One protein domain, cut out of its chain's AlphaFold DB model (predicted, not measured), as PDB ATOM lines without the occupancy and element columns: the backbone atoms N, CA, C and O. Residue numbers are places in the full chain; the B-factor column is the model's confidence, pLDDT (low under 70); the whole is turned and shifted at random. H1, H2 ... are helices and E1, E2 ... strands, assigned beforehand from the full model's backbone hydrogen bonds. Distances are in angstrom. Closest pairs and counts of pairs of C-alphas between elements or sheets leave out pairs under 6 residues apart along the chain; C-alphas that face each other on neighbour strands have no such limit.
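AT A GLANCE: This is residues 184 to 283 of the 286 residues of an uncharacterized protein of Parcubacteria group bacterium GW2011_GWA2_45_14 (UniProt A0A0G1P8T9). A loose, flat, three-armed shape: the long helix H1, the helix H2 and the long hairpin E3 and E4 spread from a junction of loops and the small hairpin E1 and E2. H1 and H2 run opposite ways as a narrow V, and two stretches stick out free: residues 184 to 193, which belong to H1, and residues 273 to 283, of which 273 to 281 belong to H2. The 100 printed residues hold two named helices and four named strands, in the order H1 E1 E2 E3 E4 H2, with two antiparallel two-stranded sheets, E1 - E2 and E3 - E4. The class is mixed, helices and strands; the radius of gyration of the C-alphas is 17.6 A, and the spans are 55 by 42 by 18 A.

IN THESE COORDINATES: H1, residues 184 to 214, begins with C-alpha 184 at (12.809, 11.105, 72.322) and is 45.1 A long. E1 is residues 223 to 225 and E2 residues 232 to 234. E3, residues 242 to 249, measures 20.6 A, and E4, residues 252 to 259, 22.7 A. H2, residues 264 to 281, measures 25.7 A and ends with C-alpha 281 at (4.798, 26.765, 82.600).

HOW THE PARTS SIT: H1 and H2 only just touch, with 3 pairs of C-alphas within 8 A, the closest those of Leu 202 and Leu 265, 7.0 A apart; the tilt is shallow, 24 degrees. The closest C-alphas of H1 and E2 are those of Ala 209 and Pro 234, 6.7 A apart. In the hairpin E1 and E2, N 224 and O 233 are 2.8 A apart, within hydrogen-bond range. In the hairpin E3 and E4, N 245 and O 256 are 2.8 A apart, also within range. H1 is apart from E3 and E4. In H1 and H2 every O i to N i+4 pair is within hydrogen-bond range.

THE WHOLE: The C-alphas farthest apart, those of Arg 185 and Asn 251, are 59.0 A apart. The printed part has no cut and no long link. Its mean pLDDT is 84.9; residues 216 to 221, 252 and 282 to 283 are under 70.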
ATOM      1  N   GLU A 184      13.853  12.025  72.776       94.62
ATOM      2  CA  GLU A 184      12.809  11.105  72.322       94.62
ATOM      3  C   GLU A 184      12.935   9.731  72.985       94.62
ATOM      4  O   GLU A 184      11.943   9.192  73.488       94.62
ATOM      5  N   ARG A 185      14.153   9.186  73.079       94.31
ATOM      6  CA  ARG A 185      14.417   7.920  73.776       94.31
ATOM      7  C   ARG A 185      14.037   8.002  75.255       94.31
ATOM      8  O   ARG A 185      13.368   7.102  75.769       94.31
ATOM      9  N   ILE A 186      14.400   9.092  75.931       91.19
ATOM     10  CA  ILE A 186      14.022   9.346  77.329       91.19
ATOM     11  C   ILE A 186      12.498   9.447  77.463       91.19
ATOM     12  O   ILE A 186      11.916   8.824  78.351       91.19
ATOM     13  N   LYS A 187      11.824  10.172  76.560       90.56
ATOM     14  CA  LYS A 187      10.358  10.302  76.536       90.56
ATOM     15  C   LYS A 187       9.682   8.937  76.391       90.56
ATOM     16  O   LYS A 187       8.766   8.638  77.161       90.56
ATOM     17  N   ARG A 188      10.154   8.087  75.470       93.56
ATOM     18  CA  ARG A 188       9.664   6.709  75.282       93.56
ATOM     19  C   ARG A 188       9.868   5.868  76.548       93.56
ATOM     20  O   ARG A 188       8.911   5.270  77.040       93.56
ATOM     21  N   LYS A 189      11.071   5.890  77.136       93.69
ATOM     22  CA  LYS A 189      11.391   5.158  78.378       93.69
ATOM     23  C   LYS A 189      10.519   5.610  79.552       93.69
ATOM     24  O   LYS A 189       9.987   4.776  80.279       93.69
ATOM     25  N   ASN A 190      10.311   6.916  79.706       89.50
ATOM     26  CA  ASN A 190       9.456   7.473  80.752       89.50
ATOM     27  C   ASN A 190       7.983   7.097  80.555       89.50
ATOM     28  O   ASN A 190       7.320   6.763  81.533       89.50
ATOM     29  N   LYS A 191       7.478   7.081  79.312       90.12
ATOM     30  CA  LYS A 191       6.119   6.603  78.999       90.12
ATOM     31  C   LYS A 191       5.952   5.127  79.378       90.12
ATOM     32  O   LYS A 191       4.971   4.787  80.032       90.12
ATOM     33  N   LYS A 192       6.923   4.271  79.033       93.31
ATOM     34  CA  LYS A 192       6.924   2.847  79.418       93.31
ATOM     35  C   LYS A 192       6.942   2.678  80.939       93.31
ATOM     36  O   LYS A 192       6.080   2.000  81.484       93.31
ATOM     37  N   ARG A 193       7.857   3.365  81.632       91.81
ATOM     38  CA  ARG A 193       7.968   3.319  83.099       91.81
ATOM     39  C   ARG A 193       6.699   3.814  83.794       91.81
ATOM     40  O   ARG A 193       6.306   3.254  84.809       91.81
ATOM     41  N   PHE A 194       6.064   4.857  83.261       88.69
ATOM     42  CA  PHE A 194       4.789   5.356  83.772       88.69
ATOM     43  C   PHE A 194       3.688   4.296  83.657       88.69
ATOM     44  O   PHE A 194       3.032   4.011  84.653       88.69
ATOM     45  N   ARG A 195       3.539   3.666  82.482       91.31
ATOM     46  CA  ARG A 195       2.574   2.573  82.270       91.31
ATOM     47  C   ARG A 195       2.811   1.407  83.230       91.31
ATOM     48  O   ARG A 195       1.870   0.971  83.873       91.31
ATOM     49  N   GLN A 196       4.062   0.976  83.391       93.50
ATOM     50  CA  GLN A 196       4.427  -0.098  84.325       93.50
ATOM     51  C   GLN A 196       4.069   0.248  85.772       93.50
ATOM     52  O   GLN A 196       3.407  -0.534  86.439       93.50
ATOM     53  N   LYS A 197       4.438   1.445  86.250       90.62
ATOM     54  CA  LYS A 197       4.086   1.890  87.609       90.62
ATOM     55  C   LYS A 197       2.579   1.999  87.819       90.62
ATOM     56  O   LYS A 197       2.097   1.744  88.916       90.62
ATOM     57  N   ARG A 198       1.849   2.427  86.787       91.56
ATOM     58  CA  ARG A 198       0.389   2.502  86.824       91.56
ATOM     59  C   ARG A 198      -0.220   1.107  86.933       91.56
ATOM     60  O   ARG A 198      -1.091   0.928  87.773       91.56
ATOM     61  N   GLN A 199       0.261   0.152  86.136       93.12
ATOM     62  CA  GLN A 199      -0.200  -1.235  86.176       93.12
ATOM     63  C   GLN A 199       0.086  -1.876  87.535       93.12
ATOM     64  O   GLN A 199      -0.848  -2.286  88.199       93.12
ATOM     65  N   GLN A 200       1.322  -1.793  88.032       94.00
ATOM     66  CA  GLN A 200       1.687  -2.300  89.364       94.00
ATOM     67  C   GLN A 200       0.797  -1.739  90.478       94.00
ATOM     68  O   GLN A 200       0.456  -2.434  91.429       94.00
ATOM     69  N   PHE A 201       0.430  -0.458  90.384       92.94
ATOM     70  CA  PHE A 201      -0.461   0.154  91.362       92.94
ATOM     71  C   PHE A 201      -1.905  -0.338  91.223       92.94
ATOM     72  O   PHE A 201      -2.571  -0.500  92.240       92.94
ATOM     73  N   LEU A 202      -2.377  -0.573  89.998       93.06
ATOM     74  CA  LEU A 202      -3.670  -1.203  89.743       93.06
ATOM     75  C   LEU A 202      -3.695  -2.638  90.285       93.06
ATOM     76  O   LEU A 202      -4.602  -2.956  91.040       93.06
ATOM     77  N   ASP A 203      -2.679  -3.447  89.994       94.38
ATOM     78  CA  ASP A 203      -2.571  -4.833  90.467       94.38
ATOM     79  C   ASP A 203      -2.564  -4.890  92.002       94.38
ATOM     80  O   ASP A 203      -3.299  -5.659  92.613       94.38
ATOM     81  N   HIS A 204      -1.814  -3.993  92.647       94.06
ATOM     82  CA  HIS A 204      -1.821  -3.855  94.103       94.06
ATOM     83  C   HIS A 204      -3.194  -3.424  94.655       94.06
ATOM     84  O   HIS A 204      -3.573  -3.839  95.751       94.06
ATOM     85  N   LEU A 205      -3.940  -2.563  93.950       91.88
ATOM     86  CA  LEU A 205      -5.309  -2.224  94.351       91.88
ATOM     87  C   LEU A 205      -6.254  -3.415  94.161       91.88
ATOM     88  O   LEU A 205      -7.061  -3.653  95.050       91.88
ATOM     89  N   ASN A 206      -6.135  -4.178  93.074       91.75
ATOM     90  CA  ASN A 206      -6.929  -5.388  92.848       91.75
ATOM     91  C   ASN A 206      -6.700  -6.413  93.960       91.75
ATOM     92  O   ASN A 206      -7.653  -6.783  94.631       91.75
ATOM     93  N   LEU A 207      -5.438  -6.737  94.262       92.62
ATOM     94  CA  LEU A 207      -5.082  -7.659  95.345       92.62
ATOM     95  C   LEU A 207      -5.687  -7.220  96.686       92.62
ATOM     96  O   LEU A 207      -6.238  -8.021  97.434       92.62
ATOM     97  N   LYS A 208      -5.630  -5.918  96.992       90.38
ATOM     98  CA  LYS A 208      -6.277  -5.390  98.198       90.38
ATOM     99  C   LYS A 208      -7.793  -5.509  98.131       90.38
ATOM    100  O   LYS A 208      -8.397  -5.814  99.147       90.38
ATOM    101  N   ALA A 209      -8.416  -5.245  96.989       88.00
ATOM    102  CA  ALA A 209      -9.858  -5.399  96.847       88.00
ATOM    103  C   ALA A 209     -10.285  -6.854  97.088       88.00
ATOM    104  O   ALA A 209     -11.272  -7.068  97.783       88.00
ATOM    105  N   ASP A 210      -9.510  -7.824  96.607       88.12
ATOM    106  CA  ASP A 210      -9.780  -9.250  96.807       88.12
ATOM    107  C   ASP A 210      -9.681  -9.648  98.282       88.12
ATOM    108  O   ASP A 210     -10.612 -10.251  98.808       88.12
ATOM    109  N   VAL A 211      -8.646  -9.194  98.996       87.50
ATOM    110  CA  VAL A 211      -8.532  -9.397 100.455       87.50
ATOM    111  C   VAL A 211      -9.715  -8.772 101.206       87.50
ATOM    112  O   VAL A 211     -10.264  -9.374 102.123       87.50
ATOM    113  N   PHE A 212     -10.148  -7.568 100.818       83.88
ATOM    114  CA  PHE A 212     -11.310  -6.915 101.433       83.88
ATOM    115  C   PHE A 212     -12.620  -7.682 101.192       83.88
ATOM    116  O   PHE A 212     -13.486  -7.668 102.065       83.88
ATOM    117  N   ARG A 213     -12.763  -8.335 100.030       80.81
ATOM    118  CA  ARG A 213     -13.912  -9.195  99.707       80.81
ATOM    119  C   ARG A 213     -13.878 -10.496 100.507       80.81
ATOM    120  O   ARG A 213     -14.895 -10.868 101.073       80.81
ATOM    121  N   GLN A 214     -12.718 -11.148 100.586       81.88
ATOM    122  CA  GLN A 214     -12.536 -12.418 101.300       81.88
ATOM    123  C   GLN A 214     -12.738 -12.279 102.812       81.88
ATOM    124  O   GLN A 214     -13.366 -13.128 103.430       81.88
ATOM    125  N   ASN A 215     -12.265 -11.183 103.404       79.06
ATOM    126  CA  ASN A 215     -12.331 -10.970 104.851       79.06
ATOM    127  C   ASN A 215     -13.705 -10.473 105.351       79.06
ATOM    128  O   ASN A 215     -13.803 -10.028 106.491       79.06
ATOM    129  N   GLY A 216     -14.746 -10.439 104.510       65.25
ATOM    130  CA  GLY A 216     -16.098 -10.017 104.915       65.25
ATOM    131  C   GLY A 216     -16.247  -8.538 105.310       65.25
ATOM    132  O   GLY A 216     -17.344  -8.093 105.627       65.25
ATOM    133  N   TYR A 217     -15.178  -7.730 105.248       59.88
ATOM    134  CA  TYR A 217     -15.238  -6.277 105.486       59.88
ATOM    135  C   TYR A 217     -15.984  -5.519 104.379       59.88
ATOM    136  O   TYR A 217     -16.344  -4.350 104.549       59.88
ATOM    137  N   ALA A 218     -16.171  -6.152 103.221       54.78
ATOM    138  CA  ALA A 218     -16.927  -5.619 102.104       54.78
ATOM    139  C   ALA A 218     -18.382  -6.090 102.187       54.78
ATOM    140  O   ALA A 218     -18.774  -7.048 101.533       54.78
ATOM    141  N   ASP A 219     -19.191  -5.371 102.954       56.97
ATOM    142  CA  ASP A 219     -20.634  -5.340 102.732       56.97
ATOM    143  C   ASP A 219     -20.861  -5.024 101.230       56.97
ATOM    144  O   ASP A 219     -20.378  -3.980 100.767       56.97
ATOM    145  N   PRO A 220     -21.480  -5.905 100.417       54.34
ATOM    146  CA  PRO A 220     -21.588  -5.732  98.961       54.34
ATOM    147  C   PRO A 220     -22.255  -4.409  98.555       54.34
ATOM    148  O   PRO A 220     -21.963  -3.851  97.493       54.34
ATOM    149  N   THR A 221     -23.085  -3.871  99.452       56.44
ATOM    150  CA  THR A 221     -23.765  -2.569  99.377       56.44
ATOM    151  C   THR A 221     -22.823  -1.363  99.517       56.44
ATOM    152  O   THR A 221     -23.185  -0.244  99.164       56.44
ATOM    153  N   LYS A 222     -21.579  -1.567  99.970       71.62
ATOM    154  CA  LYS A 222     -20.554  -0.526 100.169       71.62
ATOM    155  C   LYS A 222     -19.501  -0.532  99.068       71.62
ATOM    156  O   LYS A 222     -18.373  -0.084  99.281       71.62
ATOM    157  N   ASN A 223     -19.840  -0.993  97.874       83.56
ATOM    158  CA  ASN A 223     -19.026  -0.783  96.686       83.56
ATOM    159  C   ASN A 223     -19.378   0.561  96.031       83.56
ATOM    160  O   ASN A 223     -20.537   0.957  95.957       83.56
ATOM    161  N   ARG A 224     -18.362   1.295  95.580       88.06
ATOM    162  CA  ARG A 224     -18.513   2.595  94.930       88.06
ATOM    163  C   ARG A 224     -17.811   2.594  93.586       88.06
ATOM    164  O   ARG A 224     -16.625   2.280  93.474       88.06
ATOM    165  N   THR A 225     -18.520   3.080  92.581       90.94
ATOM    166  CA  THR A 225     -17.989   3.251  91.233       90.94
ATOM    167  C   THR A 225     -17.183   4.545  91.119       90.94
ATOM    168  O   THR A 225     -17.606   5.623  91.549       90.94
ATOM    169  N   CYS A 226     -15.983   4.459  90.542       93.38
ATOM    170  CA  CYS A 226     -15.162   5.632  90.260       93.38
ATOM    171  C   CYS A 226     -15.773   6.479  89.136       93.38
ATOM    172  O   CYS A 226     -15.872   6.015  88.007       93.38
ATOM    173  N   ALA A 227     -16.008   7.769  89.381       93.12
ATOM    174  CA  ALA A 227     -16.589   8.690  88.395       93.12
ATOM    175  C   ALA A 227     -15.728   8.962  87.137       93.12
ATOM    176  O   ALA A 227     -16.135   9.739  86.283       93.12
ATOM    177  N   VAL A 228     -14.508   8.413  87.039       93.00
ATOM    178  CA  VAL A 228     -13.602   8.623  85.890       93.00
ATOM    179  C   VAL A 228     -13.351   7.335  85.120       93.00
ATOM    180  O   VAL A 228     -13.454   7.333  83.902       93.00
ATOM    181  N   CYS A 229     -12.976   6.255  85.807       90.75
ATOM    182  CA  CYS A 229     -12.667   4.982  85.149       90.75
ATOM    183  C   CYS A 229     -13.804   3.962  85.220       90.75
ATOM    184  O   CYS A 229     -13.615   2.853  84.739       90.75
ATOM    185  N   GLN A 230     -14.925   4.300  85.870       92.00
ATOM    186  CA  GLN A 230     -16.097   3.438  86.083       92.00
ATOM    187  C   GLN A 230     -15.797   2.076  86.729       92.00
ATOM    188  O   GLN A 230     -16.647   1.200  86.805       92.00
ATOM    189  N   THR A 231     -14.587   1.893  87.258       89.81
ATOM    190  CA  THR A 231     -14.217   0.691  88.000       89.81
ATOM    191  C   THR A 231     -14.875   0.720  89.370       89.81
ATOM    192  O   THR A 231     -14.831   1.749  90.058       89.81
ATOM    193  N   ASN A 232     -15.446  -0.417  89.757       90.19
ATOM    194  CA  ASN A 232     -16.082  -0.594  91.047       90.19
ATOM    195  C   ASN A 232     -15.047  -0.972  92.118       90.19
ATOM    196  O   ASN A 232     -14.270  -1.908  91.928       90.19
ATOM    197  N   TRP A 233     -15.018  -0.232  93.224       90.56
ATOM    198  CA  TRP A 233     -14.071  -0.427  94.322       90.56
ATOM    199  C   TRP A 233     -14.788  -0.414  95.673       90.56
ATOM    200  O   TRP A 233     -15.747   0.341  95.827       90.56
ATOM    201  N   PRO A 234     -14.276  -1.120  96.696       89.25
ATOM    202  CA  PRO A 234     -14.799  -0.981  98.053       89.25
ATOM    203  C   PRO A 234     -14.747   0.480  98.534       89.25
ATOM    204  O   PRO A 234     -13.762   1.193  98.292       89.25
ATOM    205  N   THR A 235     -15.785   0.942  99.240       87.62
ATOM    206  CA  THR A 235     -15.910   2.316  99.772       87.62
ATOM    207  C   THR A 235     -14.997   2.510 100.980       87.62
ATOM    208  O   THR A 235     -15.426   2.650 102.120       87.62
ATOM    209  N   HIS A 236     -13.690   2.511 100.729       87.56
ATOM    210  CA  HIS A 236     -12.663   2.591 101.755       87.56
ATOM    211  C   HIS A 236     -11.540   3.556 101.351       87.56
ATOM    212  O   HIS A 236     -11.227   3.738 100.167       87.56
ATOM    213  N   ARG A 237     -10.870   4.147 102.352       88.06
ATOM    214  CA  ARG A 237      -9.771   5.121 102.172       88.06
ATOM    215  C   ARG A 237      -8.590   4.586 101.354       88.06
ATOM    216  O   ARG A 237      -7.807   5.368 100.811       88.06
ATOM    217  N   THR A 238      -8.442   3.263 101.259       89.12
ATOM    218  CA  THR A 238      -7.440   2.598 100.409       89.12
ATOM    219  C   THR A 238      -7.703   2.844  98.924       89.12
ATOM    220  O   THR A 238      -6.754   3.042  98.170       89.12
ATOM    221  N   PHE A 239      -8.970   2.886  98.505       91.06
ATOM    222  CA  PHE A 239      -9.367   2.980  97.096       91.06
ATOM    223  C   PHE A 239      -9.786   4.392  96.697       91.06
ATOM    224  O   PHE A 239      -9.534   4.809  95.566       91.06
ATOM    225  N   PHE A 240     -10.327   5.169  97.637       92.62
ATOM    226  CA  PHE A 240     -10.717   6.562  97.434       92.62
ATOM    227  C   PHE A 240      -9.932   7.485  98.377       92.62
ATOM    228  O   PHE A 240      -9.834   7.197  99.567       92.62
ATOM    229  N   PRO A 241      -9.338   8.592  97.892       91.94
ATOM    230  CA  PRO A 241      -8.736   9.587  98.773       91.94
ATOM    231  C   PRO A 241      -9.783  10.206  99.709       91.94
ATOM    232  O   PRO A 241     -10.853  10.611  99.250       91.94
ATOM    233  N   THR A 242      -9.443  10.332 100.989       90.06
ATOM    234  CA  THR A 242     -10.222  11.102 101.968       90.06
ATOM    235  C   THR A 242      -9.920  12.589 101.808       90.06
ATOM    236  O   THR A 242      -8.777  12.966 101.548       90.06
ATOM    237  N   MET A 243     -10.946  13.423 101.928       86.81
ATOM    238  CA  MET A 243     -10.847  14.875 101.978       86.81
ATOM    239  C   MET A 243     -11.572  15.390 103.201       86.81
ATOM    240  O   MET A 243     -12.637  14.888 103.558       86.81
ATOM    241  N   ASP A 244     -11.029  16.463 103.748       88.44
ATOM    242  CA  ASP A 244     -11.590  17.147 104.895       88.44
ATOM    243  C   ASP A 244     -12.244  18.434 104.375       88.44
ATOM    244  O   ASP A 244     -11.590  19.279 103.757       88.44
ATOM    245  N   LYS A 245     -13.562  18.560 104.551       84.50
ATOM    246  CA  LYS A 245     -14.322  19.783 104.283       84.50
ATOM    247  C   LYS A 245     -14.548  20.484 105.613       84.50
ATOM    248  O   LYS A 245     -15.163  19.916 106.510       84.50
ATOM    249  N   LYS A 246     -14.079  21.725 105.733       84.81
ATOM    250  CA  LYS A 246     -14.489  22.590 106.842       84.81
ATOM    251  C   LYS A 246     -15.958  22.950 106.627       84.81
ATOM    252  O   LYS A 246     -16.306  23.439 105.553       84.81
ATOM    253  N   ILE A 247     -16.801  22.642 107.601       82.94
ATOM    254  CA  ILE A 247     -18.223  22.977 107.600       82.94
ATOM    255  C   ILE A 247     -18.471  23.871 108.806       82.94
ATOM    256  O   ILE A 247     -17.997  23.585 109.904       82.94
ATOM    257  N   THR A 248     -19.194  24.960 108.595       75.81
ATOM    258  CA  THR A 248     -19.674  25.809 109.681       75.81
ATOM    259  C   THR A 248     -21.022  25.255 110.133       75.81
ATOM    260  O   THR A 248     -21.942  25.167 109.323       75.81
ATOM    261  N   LEU A 249     -21.116  24.827 111.390       72.75
ATOM    262  CA  LEU A 249     -22.354  24.376 112.029       72.75
ATOM    263  C   LEU A 249     -22.647  25.351 113.174       72.75
ATOM    264  O   LEU A 249     -22.002  25.300 114.225       72.75
ATOM    265  N   GLY A 250     -23.562  26.294 112.928       74.88
ATOM    266  CA  GLY A 250     -23.829  27.412 113.839       74.88
ATOM    267  C   GLY A 250     -22.578  28.268 114.079       74.88
ATOM    268  O   GLY A 250     -21.858  28.595 113.138       74.88
ATOM    269  N   ASN A 251     -22.273  28.571 115.344       74.94
ATOM    270  CA  ASN A 251     -21.090  29.354 115.739       74.94
ATOM    271  C   ASN A 251     -19.783  28.533 115.801       74.94
ATOM    272  O   ASN A 251     -18.735  29.065 116.166       74.94
ATOM    273  N   SER A 252     -19.810  27.242 115.443       60.75
ATOM    274  CA  SER A 252     -18.654  26.341 115.538       60.75
ATOM    275  C   SER A 252     -18.107  25.921 114.165       60.75
ATOM    276  O   SER A 252     -18.847  25.671 113.207       60.75
ATOM    277  N   LYS A 253     -16.773  25.833 114.051       76.56
ATOM    278  CA  LYS A 253     -16.080  25.310 112.862       76.56
ATOM    279  C   LYS A 253     -15.843  23.809 113.043       76.56
ATOM    280  O   LYS A 253     -14.960  23.419 113.799       76.56
ATOM    281  N   ALA A 254     -16.579  22.977 112.311       79.31
ATOM    282  CA  ALA A 254     -16.406  21.527 112.291       79.31
ATOM    283  C   ALA A 254     -15.652  21.061 111.030       79.31
ATOM    284  O   ALA A 254     -15.579  21.760 110.015       79.31
ATOM    285  N   ILE A 255     -15.083  19.854 111.072       82.19
ATOM    286  CA  ILE A 255     -14.435  19.218 109.916       82.19
ATOM    287  C   ILE A 255     -15.202  17.943 109.572       82.19
ATOM    288  O   ILE A 255     -15.187  16.977 110.327       82.19
ATOM    289  N   SER A 256     -15.835  17.919 108.401       81.62
ATOM    290  CA  SER A 256     -16.462  16.718 107.850       81.62
ATOM    291  C   SER A 256     -15.496  16.013 106.905       81.62
ATOM    292  O   SER A 256     -14.993  16.612 105.949       81.62
ATOM    293  N   ARG A 257     -15.229  14.729 107.159       85.75
ATOM    294  CA  ARG A 257     -14.388  13.898 106.293       85.75
ATOM    295  C   ARG A 257     -15.251  13.132 105.300       85.75
ATOM    296  O   ARG A 257     -16.164  12.418 105.697       85.75
ATOM    297  N   TYR A 258     -14.924  13.217 104.016       86.81
ATOM    298  CA  TYR A 258     -15.626  12.485 102.961       86.81
ATOM    299  C   TYR A 258     -14.652  11.843 101.968       86.81
ATOM    300  O   TYR A 258     -13.533  12.311 101.751       86.81
ATOM    301  N   LEU A 259     -15.075  10.750 101.332       88.12
ATOM    302  CA  LEU A 259     -14.307  10.098 100.271       88.12
ATOM    303  C   LEU A 259     -14.580  10.773  98.922       88.12
ATOM    304  O   LEU A 259     -15.739  10.954  98.529       88.12
ATOM    305  N   LYS A 260     -13.522  11.088  98.163       91.25
ATOM    306  CA  LYS A 260     -13.653  11.607  96.791       91.25
ATOM    307  C   LYS A 260     -14.425  10.632  95.895       91.25
ATOM    308  O   LYS A 260     -14.314   9.421  96.033       91.25
ATOM    309  N   ARG A 261     -15.116  11.174  94.883       90.06
ATOM    310  CA  ARG A 261     -15.787  10.400  93.814       90.06
ATOM    311  C   ARG A 261     -14.815   9.710  92.837       90.06
ATOM    312  O   ARG A 261     -15.226   8.872  92.042       90.06
ATOM    313  N   LYS A 262     -13.528  10.080  92.861       93.56
ATOM    314  CA  LYS A 262     -12.475   9.537  91.987       93.56
ATOM    315  C   LYS A 262     -11.597   8.570  92.774       93.56
ATOM    316  O   LYS A 262     -11.149   8.919  93.866       93.56
ATOM    317  N   CYS A 263     -11.313   7.399  92.212       93.44
ATOM    318  CA  CYS A 263     -10.409   6.435  92.833       93.44
ATOM    319  C   CYS A 263      -8.968   6.973  92.891       93.44
ATOM    320  O   CYS A 263      -8.578   7.884  92.148       93.44
ATOM    321  N   ARG A 264      -8.142   6.383  93.757       93.06
ATOM    322  CA  ARG A 264      -6.733   6.760  93.937       93.06
ATOM    323  C   ARG A 264      -5.909   6.613  92.662       93.06
ATOM    324  O   ARG A 264      -4.978   7.393  92.472       93.06
ATOM    325  N   LEU A 265      -6.241   5.660  91.789       93.06
ATOM    326  CA  LEU A 265      -5.573   5.487  90.496       93.06
ATOM    327  C   LEU A 265      -5.786   6.722  89.604       93.06
ATOM    328  O   LEU A 265      -4.819   7.357  89.185       93.06
ATOM    329  N   CYS A 266      -7.043   7.123  89.401       92.12
ATOM    330  CA  CYS A 266      -7.397   8.296  88.602       92.12
ATOM    331  C   CYS A 266      -6.904   9.607  89.224       92.12
ATOM    332  O   CYS A 266      -6.457  10.499  88.505       92.12
ATOM    333  N   GLU A 267      -6.948   9.739  90.553       91.69
ATOM    334  CA  GLU A 267      -6.438  10.941  91.218       91.69
ATOM    335  C   GLU A 267      -4.915  11.058  91.073       91.69
ATOM    336  O   GLU A 267      -4.394  12.146  90.822       91.69
ATOM    337  N   ARG A 268      -4.188   9.937  91.136       89.06
ATOM    338  CA  ARG A 268      -2.741   9.910  90.892       89.06
ATOM    339  C   ARG A 268      -2.403  10.295  89.450       89.06
ATOM    340  O   ARG A 268      -1.472  11.072  89.234       89.06
ATOM    341  N   ASP A 269      -3.170   9.810  88.476       88.19
ATOM    342  CA  ASP A 269      -3.021  10.190  87.065       88.19
ATOM    343  C   ASP A 269      -3.303  11.689  86.847       88.19
ATOM    344  O   ASP A 269      -2.547  12.377  86.147       88.19
ATOM    345  N   ARG A 270      -4.320  12.235  87.527       88.81
ATOM    346  CA  ARG A 270      -4.638  13.670  87.520       88.81
ATOM    347  C   ARG A 270      -3.492  14.510  88.082       88.81
ATOM    348  O   ARG A 270      -3.046  15.442  87.413       88.81
ATOM    349  N   ILE A 271      -2.977  14.160  89.264       85.75
ATOM    350  CA  ILE A 271      -1.860  14.865  89.920       85.75
ATOM    351  C   ILE A 271      -0.613  14.846  89.031       85.75
ATOM    352  O   ILE A 271       0.031  15.875  88.832       85.75
ATOM    353  N   ASN A 272      -0.288  13.695  88.438       83.69
ATOM    354  CA  ASN A 272       0.853  13.578  87.530       83.69
ATOM    355  C   ASN A 272       0.709  14.488  86.303       83.69
ATOM    356  O   ASN A 272       1.682  15.114  85.873       83.69
ATOM    357  N   THR A 273      -0.502  14.591  85.754       84.12
ATOM    358  CA  THR A 273      -0.795  15.452  84.603       84.12
ATOM    359  C   THR A 273      -0.713  16.933  84.975       84.12
ATOM    360  O   THR A 273      -0.072  17.705  84.261       84.12
ATOM    361  N   TYR A 274      -1.280  17.316  86.120       85.56
ATOM    362  CA  TYR A 274      -1.219  18.675  86.659       85.56
ATOM    363  C   TYR A 274       0.225  19.124  86.920       85.56
ATOM    364  O   TYR A 274       0.677  20.130  86.375       85.56
ATOM    365  N   ASN A 275       1.003  18.312  87.642       83.06
ATOM    366  CA  ASN A 275       2.411  18.590  87.933       83.06
ATOM    367  C   ASN A 275       3.247  18.725  86.656       83.06
ATOM    368  O   ASN A 275       4.176  19.532  86.590       83.06
ATOM    369  N   LYS A 276       2.922  17.952  85.614       80.06
ATOM    370  CA  LYS A 276       3.590  18.048  84.314       80.06
ATOM    371  C   LYS A 276       3.257  19.352  83.582       80.06
ATOM    372  O   LYS A 276       4.157  19.900  82.952       80.06
ATOM    373  N   LYS A 277       2.013  19.843  83.661       78.31
ATOM    374  CA  LYS A 277       1.615  21.147  83.098       78.31
ATOM    375  C   LYS A 277       2.312  22.297  83.834       78.31
ATOM    376  O   LYS A 277       2.999  23.083  83.192       78.31
ATOM    377  N   HIS A 278       2.275  22.306  85.167       75.88
ATOM    378  CA  HIS A 278       2.934  23.347  85.967       75.88
ATOM    379  C   HIS A 278       4.451  23.403  85.772       75.88
ATOM    380  O   HIS A 278       5.028  24.481  85.666       75.88
ATOM    381  N   ARG A 279       5.120  22.247  85.680       74.44
ATOM    382  CA  ARG A 279       6.565  22.201  85.395       74.44
ATOM    383  C   ARG A 279       6.926  22.736  84.009       74.44
ATOM    384  O   ARG A 279       8.072  23.120  83.817       74.44
ATOM    385  N   ARG A 280       5.999  22.713  83.046       70.88
ATOM    386  CA  ARG A 280       6.214  23.306  81.717       70.88
ATOM    387  C   ARG A 280       6.067  24.821  81.767       70.88
ATOM    388  O   ARG A 280       6.957  25.495  81.281       70.88
ATOM    389  N   GLN A 281       5.024  25.324  82.427       70.12
ATOM    390  CA  GLN A 281       4.798  26.765  82.600       70.12
ATOM    391  C   GLN A 281       5.942  27.444  83.366       70.12
ATOM    392  O   GLN A 281       6.442  28.470  82.935       70.12
ATOM    393  N   LYS A 282       6.455  26.831  84.442       68.50
ATOM    394  CA  LYS A 282       7.618  27.382  85.167       68.50
ATOM    395  C   LYS A 282       8.914  27.433  84.344       68.50
ATOM    396  O   LYS A 282       9.836  28.126  84.736       68.50
ATOM    397  N   ARG A 283       9.006  26.671  83.249       62.38
ATOM    398  CA  ARG A 283      10.185  26.623  82.368       62.38
ATOM    399  C   ARG A 283      10.075  27.530  81.146       62.38
ATOM    400  O   ARG A 283      11.053  27.635  80.431       62.38
TER     401      ARG A 283